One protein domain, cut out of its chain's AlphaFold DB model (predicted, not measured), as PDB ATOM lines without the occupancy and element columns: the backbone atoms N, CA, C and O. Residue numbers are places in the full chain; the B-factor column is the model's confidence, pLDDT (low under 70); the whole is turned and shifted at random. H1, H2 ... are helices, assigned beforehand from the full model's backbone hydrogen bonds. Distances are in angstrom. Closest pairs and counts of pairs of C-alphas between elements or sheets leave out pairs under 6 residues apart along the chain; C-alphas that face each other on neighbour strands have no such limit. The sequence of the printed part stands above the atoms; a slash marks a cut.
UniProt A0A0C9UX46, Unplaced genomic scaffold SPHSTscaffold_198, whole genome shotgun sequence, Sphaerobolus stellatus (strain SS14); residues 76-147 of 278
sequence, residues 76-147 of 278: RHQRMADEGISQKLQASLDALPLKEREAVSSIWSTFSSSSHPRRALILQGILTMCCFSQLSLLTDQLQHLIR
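Overview. This is residues 76 to 147 of the 278 residues of an uncharacterized protein of Sphaerobolus stellatus (strain SS14) (UniProt A0A0C9UX46). Five helices follow one another round an open, loose ring with a hollow middle, each meeting the next near a tight turn. The longest, H3, makes one side; H2 folds back from its first end as a helical hairpin, H4 and H5 continue from its other end, and the end of H5 comes back near H1, nearly closing the ring. The printed part has 72 residues, with helices H1 to H5 in chain order and no named strand: all helix. It is only just loose, close to compact, with a radius of gyration of the C-alphas of 13.5 A and a rounded outline of 29 by 28 by 26 A.

Along the chain. Find C-alpha 98 at (8.341, 137.612, 107.303); from there H3, residues 98 to 113, runs 22.1 A. Before it, look for H2, residues 85 to 94, 14.4 A, and H1, residues 76 to 82, 10.0 A, beginning at (23.264, 122.122, 129.122). After it come H4, residues 116 to 129, 20.4 A, and H5, residues 132 to 146, 20.2 A, ending at C-alpha 146, (30.488, 124.606, 126.191).

Arrangement. Look at residues 101 to 104 of H3, which alone touch H2. The two helices form a hairpin and only just touch, with 3 pairs of C-alphas within 8 A, the closest those of Leu 93 and Arg 101, 5.8 A. They run opposite ways at 35.3 degrees, only just a steep tilt. H3 and H4 are close but not clearly touching, closest at the C-alphas of Phe 111 and Arg 119, 6.3 A, at a steep tilt of 45 degrees, opposite ways. H4 and H5 are close but not clearly touching, closest at the C-alphas of Leu 127 and Leu 135, 7.4 A. H1 and H5 are near each other, with 5 pairs of C-alphas within 10 A; H3 and H5 are apart. Each O i to N i+4 pair is within hydrogen-bond range in H1, H2, H3 and H4, and 10 of 11 in H5.

Size, cuts and confidence. The C-alphas farthest apart, of Lys 99 and Arg 147, are 34.9 A apart. The printed part has no cut, and its four links are tight. Residues 81 to 91, of which 85 to 91 belong to H2, stand free, as do residues 139 to 144 of H5. Residues 81 to 84 have pLDDT under 70.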
ATOM      1  N   ARG A  76      22.922 121.043 130.056       76.94
ATOM      2  CA  ARG A  76      23.264 122.122 129.122       76.94
ATOM      3  C   ARG A  76      22.037 122.768 128.470       76.94
ATOM      4  O   ARG A  76      21.941 123.986 128.464       76.94
ATOM      5  N   HIS A  77      21.115 121.984 127.908       77.81
ATOM      6  CA  HIS A  77      19.921 122.529 127.251       77.81
ATOM      7  C   HIS A  77      18.931 123.135 128.248       77.81
ATOM      8  O   HIS A  77      18.254 124.091 127.896       77.81
ATOM      9  N   GLN A  78      18.887 122.634 129.485       76.06
ATOM     10  CA  GLN A  78      18.117 123.271 130.552       76.06
ATOM     11  C   GLN A  78      18.661 124.679 130.843       76.06
ATOM     12  O   GLN A  78      17.941 125.659 130.703       76.06
ATOM     13  N   ARG A  79      19.967 124.800 131.105       75.19
ATOM     14  CA  ARG A  79      20.607 126.099 131.364       75.19
ATOM     15  C   ARG A  79      20.487 127.080 130.203       75.19
ATOM     16  O   ARG A  79      20.219 128.253 130.414       75.19
ATOM     17  N   MET A  80      20.645 126.597 128.976       72.44
ATOM     18  CA  MET A  80      20.479 127.420 127.779       72.44
ATOM     19  C   MET A  80      19.067 128.007 127.644       72.44
ATOM     20  O   MET A  80      18.915 129.093 127.083       72.44
ATOM     21  N   ALA A  81      18.043 127.310 128.148       68.56
ATOM     22  CA  ALA A  81      16.689 127.848 128.226       68.56
ATOM     23  C   ALA A  81      16.570 128.924 129.322       68.56
ATOM     24  O   ALA A  81      15.910 129.941 129.107       68.56
ATOM     25  N   ASP A  82      17.260 128.737 130.450       66.00
ATOM     26  CA  ASP A  82      17.199 129.620 131.622       66.00
ATOM     27  C   ASP A  82      18.039 130.913 131.461       66.00
ATOM     28  O   ASP A  82      17.714 131.950 132.036       66.00
ATOM     29  N   GLU A  83      19.100 130.894 130.645       67.31
ATOM     30  CA  GLU A  83      20.083 131.988 130.497       67.31
ATOM     31  C   GLU A  83      19.641 133.139 129.560       67.31
ATOM     32  O   GLU A  83      20.429 134.029 129.240       67.31
ATOM     33  N   GLY A  84      18.391 133.153 129.082       69.19
ATOM     34  CA  GLY A  84      17.841 134.264 128.284       69.19
ATOM     35  C   GLY A  84      18.412 134.406 126.864       69.19
ATOM     36  O   GLY A  84      17.941 135.238 126.086       69.19
ATOM     37  N   ILE A  85      19.361 133.552 126.463       74.56
ATOM     38  CA  ILE A  85      19.887 133.464 125.089       74.56
ATOM     39  C   ILE A  85      18.743 133.257 124.085       74.56
ATOM     40  O   ILE A  85      18.729 133.882 123.022       74.56
ATOM     41  N   SER A  86      17.734 132.464 124.462       75.25
ATOM     42  CA  SER A  86      16.523 132.261 123.661       75.25
ATOM     43  C   SER A  86      15.753 133.561 123.390       75.25
ATOM     44  O   SER A  86      15.174 133.699 122.318       75.25
ATOM     45  N   GLN A  87      15.755 134.526 124.317       81.44
ATOM     46  CA  GLN A  87      15.040 135.797 124.144       81.44
ATOM     47  C   GLN A  87      15.764 136.721 123.163       81.44
ATOM     48  O   GLN A  87      15.130 137.326 122.302       81.44
ATOM     49  N   LYS A  88      17.101 136.795 123.240       84.06
ATOM     50  CA  LYS A  88      17.899 137.587 122.292       84.06
ATOM     51  C   LYS A  88      17.761 137.050 120.865       84.06
ATOM     52  O   LYS A  88      17.564 137.830 119.939       84.06
ATOM     53  N   LEU A  89      17.824 135.725 120.703       84.56
ATOM     54  CA  LEU A  89      17.582 135.055 119.420       84.56
ATOM     55  C   LEU A  89      16.174 135.335 118.886       84.56
ATOM     56  O   LEU A  89      16.029 135.619 117.698       84.56
ATOM     57  N   GLN A  90      15.162 135.316 119.758       85.94
ATOM     58  CA  GLN A  90      13.790 135.637 119.378       85.94
ATOM     59  C   GLN A  90      13.654 137.085 118.890       85.94
ATOM     60  O   GLN A  90      13.118 137.316 117.812       85.94
ATOM     61  N   ALA A  91      14.223 138.051 119.614       88.56
ATOM     62  CA  ALA A  91      14.211 139.453 119.198       88.56
ATOM     63  C   ALA A  91      14.903 139.665 117.838       88.56
ATOM     64  O   ALA A  91      14.419 140.430 117.007       88.56
ATOM     65  N   SER A  92      16.014 138.962 117.580       90.06
ATOM     66  CA  SER A  92      16.682 139.001 116.274       90.06
ATOM     67  C   SER A  92      15.839 138.383 115.154       90.06
ATOM     68  O   SER A  92      15.847 138.923 114.053       90.06
ATOM     69  N   LEU A  93      15.087 137.306 115.411       89.50
ATOM     70  CA  LEU A  93      14.131 136.762 114.436       89.50
ATOM     71  C   LEU A  93      12.987 137.730 114.137       89.50
ATOM     72  O   LEU A  93      12.593 137.886 112.980       89.50
ATOM     73  N   ASP A  94      12.447 138.368 115.173       89.06
ATOM     74  CA  ASP A  94      11.308 139.273 115.045       89.06
ATOM     75  C   ASP A  94      11.665 140.574 114.311       89.06
ATOM     76  O   ASP A  94      10.782 141.219 113.741       89.06
ATOM     77  N   ALA A  95      12.954 140.916 114.244       93.00
ATOM     78  CA  ALA A  95      13.468 142.009 113.425       93.00
ATOM     79  C   ALA A  95      13.567 141.667 111.923       93.00
ATOM     80  O   ALA A  95      13.662 142.579 111.102       93.00
ATOM     81  N   LEU A  96      13.544 140.382 111.542       91.94
ATOM     82  CA  LEU A  96      13.639 139.964 110.138       91.94
ATOM     83  C   LEU A  96      12.294 140.105 109.402       91.94
ATOM     84  O   LEU A  96      11.235 139.890 110.011       91.94
ATOM     85  N   PRO A  97      12.308 140.376 108.080       94.69
ATOM     86  CA  PRO A  97      11.122 140.288 107.228       94.69
ATOM     87  C   PRO A  97      10.458 138.906 107.303       94.69
ATOM     88  O   PRO A  97      11.141 137.894 107.459       94.69
ATOM     89  N   LEU A  98       9.131 138.845 107.127       91.62
ATOM     90  CA  LEU A  98       8.341 137.612 107.303       91.62
ATOM     91  C   LEU A  98       8.910 136.409 106.534       91.62
ATOM     92  O   LEU A  98       9.120 135.352 107.119       91.62
ATOM     93  N   LYS A  99       9.246 136.591 105.251       93.25
ATOM     94  CA  LYS A  99       9.788 135.519 104.400       93.25
ATOM     95  C   LYS A  99      11.117 134.960 104.922       93.25
ATOM     96  O   LYS A  99      11.344 133.753 104.885       93.25
ATOM     97  N   GLU A 100      12.003 135.828 105.405       91.88
ATOM     98  CA  GLU A 100      13.299 135.415 105.959       91.88
ATOM     99  C   GLU A 100      13.124 134.748 107.323       91.88
ATOM    100  O   GLU A 100      13.722 133.707 107.590       91.88
ATOM    101  N   ARG A 101      12.237 135.290 108.162       92.69
ATOM    102  CA  ARG A 101      11.891 134.710 109.462       92.69
ATOM    103  C   ARG A 101      11.336 133.292 109.331       92.69
ATOM    104  O   ARG A 101      11.738 132.412 110.096       92.69
ATOM    105  N   GLU A 102      10.442 133.057 108.374       91.69
ATOM    106  CA  GLU A 102       9.885 131.732 108.077       91.69
ATOM    107  C   GLU A 102      10.976 130.749 107.639       91.69
ATOM    108  O   GLU A 102      11.030 129.624 108.143       91.69
ATOM    109  N   ALA A 103      11.888 131.185 106.763       93.25
ATOM    110  CA  ALA A 103      13.010 130.366 106.316       93.25
ATOM    111  C   ALA A 103      13.922 129.959 107.486       93.25
ATOM    112  O   ALA A 103      14.221 128.774 107.655       93.25
ATOM    113  N   VAL A 104      14.310 130.911 108.343       92.31
ATOM    114  CA  VAL A 104      15.155 130.628 109.515       92.31
ATOM    115  C   VAL A 104      14.429 129.719 110.516       92.31
ATOM    116  O   VAL A 104      15.004 128.734 110.986       92.31
ATOM    117  N   SER A 105      13.148 129.979 110.787       90.62
ATOM    118  CA  SER A 105      12.334 129.158 111.697       90.62
ATOM    119  C   SER A 105      12.179 127.720 111.194       90.62
ATOM    120  O   SER A 105      12.235 126.775 111.983       90.62
ATOM    121  N   SER A 106      12.039 127.532 109.879       92.56
ATOM    122  CA  SER A 106      11.980 126.209 109.253       92.56
ATOM    123  C   SER A 106      13.282 125.425 109.446       92.56
ATOM    124  O   SER A 106      13.247 124.247 109.821       92.56
ATOM    125  N   ILE A 107      14.440 126.079 109.293       93.25
ATOM    126  CA  ILE A 107      15.753 125.463 109.550       93.25
ATOM    127  C   ILE A 107      15.858 125.030 111.017       93.25
ATOM    128  O   ILE A 107      16.237 123.889 111.298       93.25
ATOM    129  N   TRP A 108      15.480 125.897 111.961       91.25
ATOM    130  CA  TRP A 108      15.526 125.585 113.394       91.25
ATOM    131  C   TRP A 108      14.569 124.446 113.774       91.25
ATOM    132  O   TRP A 108      14.937 123.541 114.528       91.25
ATOM    133  N   SER A 109      13.357 124.439 113.218       90.50
ATOM    134  CA  SER A 109      12.376 123.368 113.416       90.50
ATOM    135  C   SER A 109      12.876 122.028 112.857       90.50
ATOM    136  O   SER A 109      12.855 121.001 113.544       90.50
ATOM    137  N   THR A 110      13.442 122.042 111.649       92.94
ATOM    138  CA  THR A 110      14.030 120.855 111.008       92.94
ATOM    139  C   THR A 110      15.213 120.318 111.811       92.94
ATOM    140  O   THR A 110      15.319 119.112 112.044       92.94
ATOM    141  N   PHE A 111      16.094 121.195 112.294       93.06
ATOM    142  CA  PHE A 111      17.237 120.798 113.112       93.06
ATOM    143  C   PHE A 111      16.805 120.218 114.468       93.06
ATOM    144  O   PHE A 111      17.287 119.155 114.869       93.06
ATOM    145  N   SER A 112      15.860 120.870 115.157       89.31
ATOM    146  CA  SER A 112      15.400 120.445 116.487       89.31
ATOM    147  C   SER A 112      14.627 119.117 116.469       89.31
ATOM    148  O   SER A 112      14.724 118.333 117.413       89.31
ATOM    149  N   SER A 113      13.906 118.822 115.384       88.56
ATOM    150  CA  SER A 113      13.190 117.550 115.189       88.56
ATOM    151  C   SER A 113      14.057 116.423 114.607       88.56
ATOM    152  O   SER A 113      13.671 115.256 114.665       88.56
ATOM    153  N   SER A 114      15.243 116.735 114.078       90.50
ATOM    154  CA  SER A 114      16.168 115.745 113.506       90.50
ATOM    155  C   SER A 114      16.766 114.814 114.565       90.50
ATOM    156  O   SER A 114      16.913 115.199 115.721       90.50
ATOM    157  N   SER A 115      17.174 113.597 114.185       90.06
ATOM    158  CA  SER A 115      17.889 112.666 115.076       90.06
ATOM    159  C   SER A 115      19.328 113.122 115.364       90.06
ATOM    160  O   SER A 115      19.904 113.896 114.601       90.06
ATOM    161  N   HIS A 116      19.942 112.624 116.445       87.38
ATOM    162  CA  HIS A 116      21.320 112.972 116.825       87.38
ATOM    163  C   HIS A 116      22.361 112.829 115.684       87.38
ATOM    164  O   HIS A 116      23.052 113.814 115.416       87.38
ATOM    165  N   PRO A 117      22.452 111.699 114.943       92.44
ATOM    166  CA  PRO A 117      23.404 111.583 113.830       92.44
ATOM    167  C   PRO A 117      23.099 112.550 112.677       92.44
ATOM    168  O   PRO A 117      24.017 113.085 112.062       92.44
ATOM    169  N   ARG A 118      21.817 112.845 112.411       93.25
ATOM    170  CA  ARG A 118      21.430 113.829 111.389       93.25
ATOM    171  C   ARG A 118      21.853 115.243 111.788       93.25
ATOM    172  O   ARG A 118      22.357 115.978 110.947       93.25
ATOM    173  N   ARG A 119      21.696 115.620 113.060       93.50
ATOM    174  CA  ARG A 119      22.168 116.919 113.571       93.50
ATOM    175  C   ARG A 119      23.682 117.057 113.434       93.50
ATOM    176  O   ARG A 119      24.139 118.117 113.023       93.50
ATOM    177  N   ALA A 120      24.442 116.000 113.731       92.94
ATOM    178  CA  ALA A 120      25.895 115.999 113.559       92.94
ATOM    179  C   ALA A 120      26.294 116.271 112.098       92.94
ATOM    180  O   ALA A 120      27.128 117.138 111.845       92.94
ATOM    181  N   LEU A 121      25.628 115.610 111.145       96.06
ATOM    182  CA  LEU A 121      25.848 115.833 109.714       96.06
ATOM    183  C   LEU A 121      25.493 117.269 109.293       96.06
ATOM    184  O   LEU A 121      26.284 117.910 108.607       96.06
ATOM    185  N   ILE A 122      24.343 117.796 109.734       95.81
ATOM    186  CA  ILE A 122      23.935 119.183 109.442       95.81
ATOM    187  C   ILE A 122      24.978 120.179 109.968       95.81
ATOM    188  O   ILE A 122      25.384 121.076 109.234       95.81
ATOM    189  N   LEU A 123      25.438 120.015 111.214       95.12
ATOM    190  CA  LEU A 123      26.454 120.889 111.808       95.12
ATOM    191  C   LEU A 123      27.773 120.832 111.038       95.12
ATOM    192  O   LEU A 123      28.357 121.876 110.765       95.12
ATOM    193  N   GLN A 124      28.220 119.632 110.661       96.00
ATOM    194  CA  GLN A 124      29.426 119.467 109.856       96.00
ATOM    195  C   GLN A 124      29.292 120.187 108.508       96.00
ATOM    196  O   GLN A 124      30.187 120.939 108.137       96.00
ATOM    197  N   GLY A 125      28.155 120.030 107.822       96.75
ATOM    198  CA  GLY A 125      27.874 120.735 106.571       96.75
ATOM    199  C   GLY A 125      27.900 122.259 106.726       96.75
ATOM    200  O   GLY A 125      28.586 122.941 105.968       96.75
ATOM    201  N   ILE A 126      27.232 122.799 107.752       95.75
ATOM    202  CA  ILE A 126      27.240 124.245 108.034       95.75
ATOM    203  C   ILE A 126      28.674 124.742 108.257       95.75
ATOM    204  O   ILE A 126      29.084 125.707 107.618       95.75
ATOM    205  N   LEU A 127      29.459 124.058 109.097       95.56
ATOM    206  CA  LEU A 127      30.842 124.449 109.386       95.56
ATOM    207  C   LEU A 127      31.733 124.435 108.137       95.56
ATOM    208  O   LEU A 127      32.596 125.300 108.014       95.56
ATOM    209  N   THR A 128      31.512 123.508 107.197       96.25
ATOM    210  CA  THR A 128      32.268 123.469 105.930       96.25
ATOM    211  C   THR A 128      31.938 124.612 104.973       96.25
ATOM    212  O   THR A 128      32.765 124.957 104.136       96.25
ATOM    213  N   MET A 129      30.748 125.209 105.087       96.44
ATOM    214  CA  MET A 129      30.309 126.320 104.236       96.44
ATOM    215  C   MET A 129      30.604 127.699 104.845       96.44
ATOM    216  O   MET A 129      30.481 128.710 104.153       96.44
ATOM    217  N   CYS A 130      30.966 127.763 106.129       96.81
ATOM    218  CA  CYS A 130      31.233 129.019 106.819       96.81
ATOM    219  C   CYS A 130      32.589 129.631 106.437       96.81
ATOM    220  O   CYS A 130      33.594 128.935 106.298       96.81
ATOM    221  N   CYS A 131      32.646 130.962 106.347       96.94
ATOM    222  CA  CYS A 131      33.901 131.695 106.175       96.94
ATOM    223  C   CYS A 131      34.608 131.964 107.520       96.94
ATOM    224  O   CYS A 131      34.030 131.794 108.596       96.94
ATOM    225  N   PHE A 132      35.862 132.430 107.479       97.06
ATOM    226  CA  PHE A 132      36.681 132.640 108.683       97.06
ATOM    227  C   PHE A 132      36.029 133.565 109.724       97.06
ATOM    228  O   PHE A 132      36.071 133.271 110.917       97.06
ATOM    229  N   SER A 133      35.381 134.656 109.300       97.38
ATOM    230  CA  SER A 133      34.709 135.577 110.228       97.38
ATOM    231  C   SER A 133      33.535 134.914 110.956       97.38
ATOM    232  O   SER A 133      33.369 135.110 112.160       97.38
ATOM    233  N   GLN A 134      32.763 134.076 110.258       96.25
ATOM    234  CA  GLN A 134      31.662 133.305 110.842       96.25
ATOM    235  C   GLN A 134      32.175 132.239 111.817       96.25
ATOM    236  O   GLN A 134      31.610 132.073 112.896       96.25
ATOM    237  N   LEU A 135      33.269 131.550 111.477       96.00
ATOM    238  CA  LEU A 135      33.894 130.553 112.354       96.00
ATOM    239  C   LEU A 135      34.517 131.185 113.607       96.00
ATOM    240  O   LEU A 135      34.429 130.609 114.693       96.00
ATOM    241  N   SER A 136      35.108 132.374 113.477       96.56
ATOM    242  CA  SER A 136      35.635 133.146 114.606       96.56
ATOM    243  C   SER A 136      34.515 133.543 115.574       96.56
ATOM    244  O   SER A 136      34.592 133.235 116.764       96.56
ATOM    245  N   LEU A 137      33.419 134.107 115.047       93.56
ATOM    246  CA  LEU A 137      32.216 134.416 115.829       93.56
ATOM    247  C   LEU A 137      31.663 133.171 116.537       93.56
ATOM    248  O   LEU A 137      31.335 133.217 117.722       93.56
ATOM    249  N   LEU A 138      31.573 132.048 115.822       93.69
ATOM    250  CA  LEU A 138      31.081 130.789 116.376       93.69
ATOM    251  C   LEU A 138      32.002 130.259 117.481       93.69
ATOM    252  O   LEU A 138      31.510 129.756 118.486       93.69
ATOM    253  N   THR A 139      33.317 130.398 117.337       93.25
ATOM    254  CA  THR A 139      34.282 129.976 118.361       93.25
ATOM    255  C   THR A 139      34.122 130.787 119.643       93.25
ATOM    256  O   THR A 139      34.062 130.195 120.720       93.25
ATOM    257  N   ASP A 140      34.000 132.110 119.536       91.56
ATOM    258  CA  ASP A 140      33.752 132.996 120.680       91.56
ATOM    259  C   ASP A 140      32.461 132.604 121.416       91.56
ATOM    260  O   ASP A 140      32.470 132.333 122.619       91.56
ATOM    261  N   GLN A 141      31.366 132.416 120.675       87.69
ATOM    262  CA  GLN A 141      30.104 131.956 121.253       87.69
ATOM    263  C   GLN A 141      30.238 130.571 121.897       87.69
ATOM    264  O   GLN A 141      29.824 130.376 123.042       87.69
ATOM    265  N   LEU A 142      30.848 129.603 121.209       89.50
ATOM    266  CA  LEU A 142      31.012 128.244 121.722       89.50
ATOM    267  C   LEU A 142      31.792 128.212 123.031       89.50
ATOM    268  O   LEU A 142      31.413 127.440 123.908       89.50
ATOM    269  N   GLN A 143      32.818 129.049 123.202       87.19
ATOM    270  CA  GLN A 143      33.564 129.118 124.460       87.19
ATOM    271  C   GLN A 143      32.661 129.410 125.662       87.19
ATOM    272  O   GLN A 143      32.911 128.889 126.746       87.19
ATOM    273  N   HIS A 144      31.601 130.193 125.484       81.88
ATOM    274  CA  HIS A 144      30.612 130.423 126.531       81.88
ATOM    275  C   HIS A 144      29.628 129.251 126.659       81.88
ATOM    276  O   HIS A 144      29.325 128.833 127.773       81.88
ATOM    277  N   LEU A 145      29.191 128.665 125.538       81.62
ATOM    278  CA  LEU A 145      28.157 127.619 125.516       81.62
ATOM    279  C   LEU A 145      28.622 126.218 125.942       81.62
ATOM    280  O   LEU A 145      27.780 125.361 126.236       81.62
ATOM    281  N   ILE A 146      29.923 125.930 125.866       83.75
ATOM    282  CA  ILE A 146      30.488 124.606 126.191       83.75
ATOM    283  C   ILE A 146      31.144 124.565 127.570       83.75
ATOM    284  O   ILE A 146      31.395 123.476 128.088       83.75
ATOM    285  N   ARG A 147      31.441 125.725 128.168       84.06
ATOM    286  CA  ARG A 147      32.048 125.784 129.497       84.06
ATOM    287  C   ARG A 147      31.008 125.422 130.550       84.06
ATOM    288  O   ARG A 147      29.944 126.026 130.645       84.06
TER     289      ARG A 147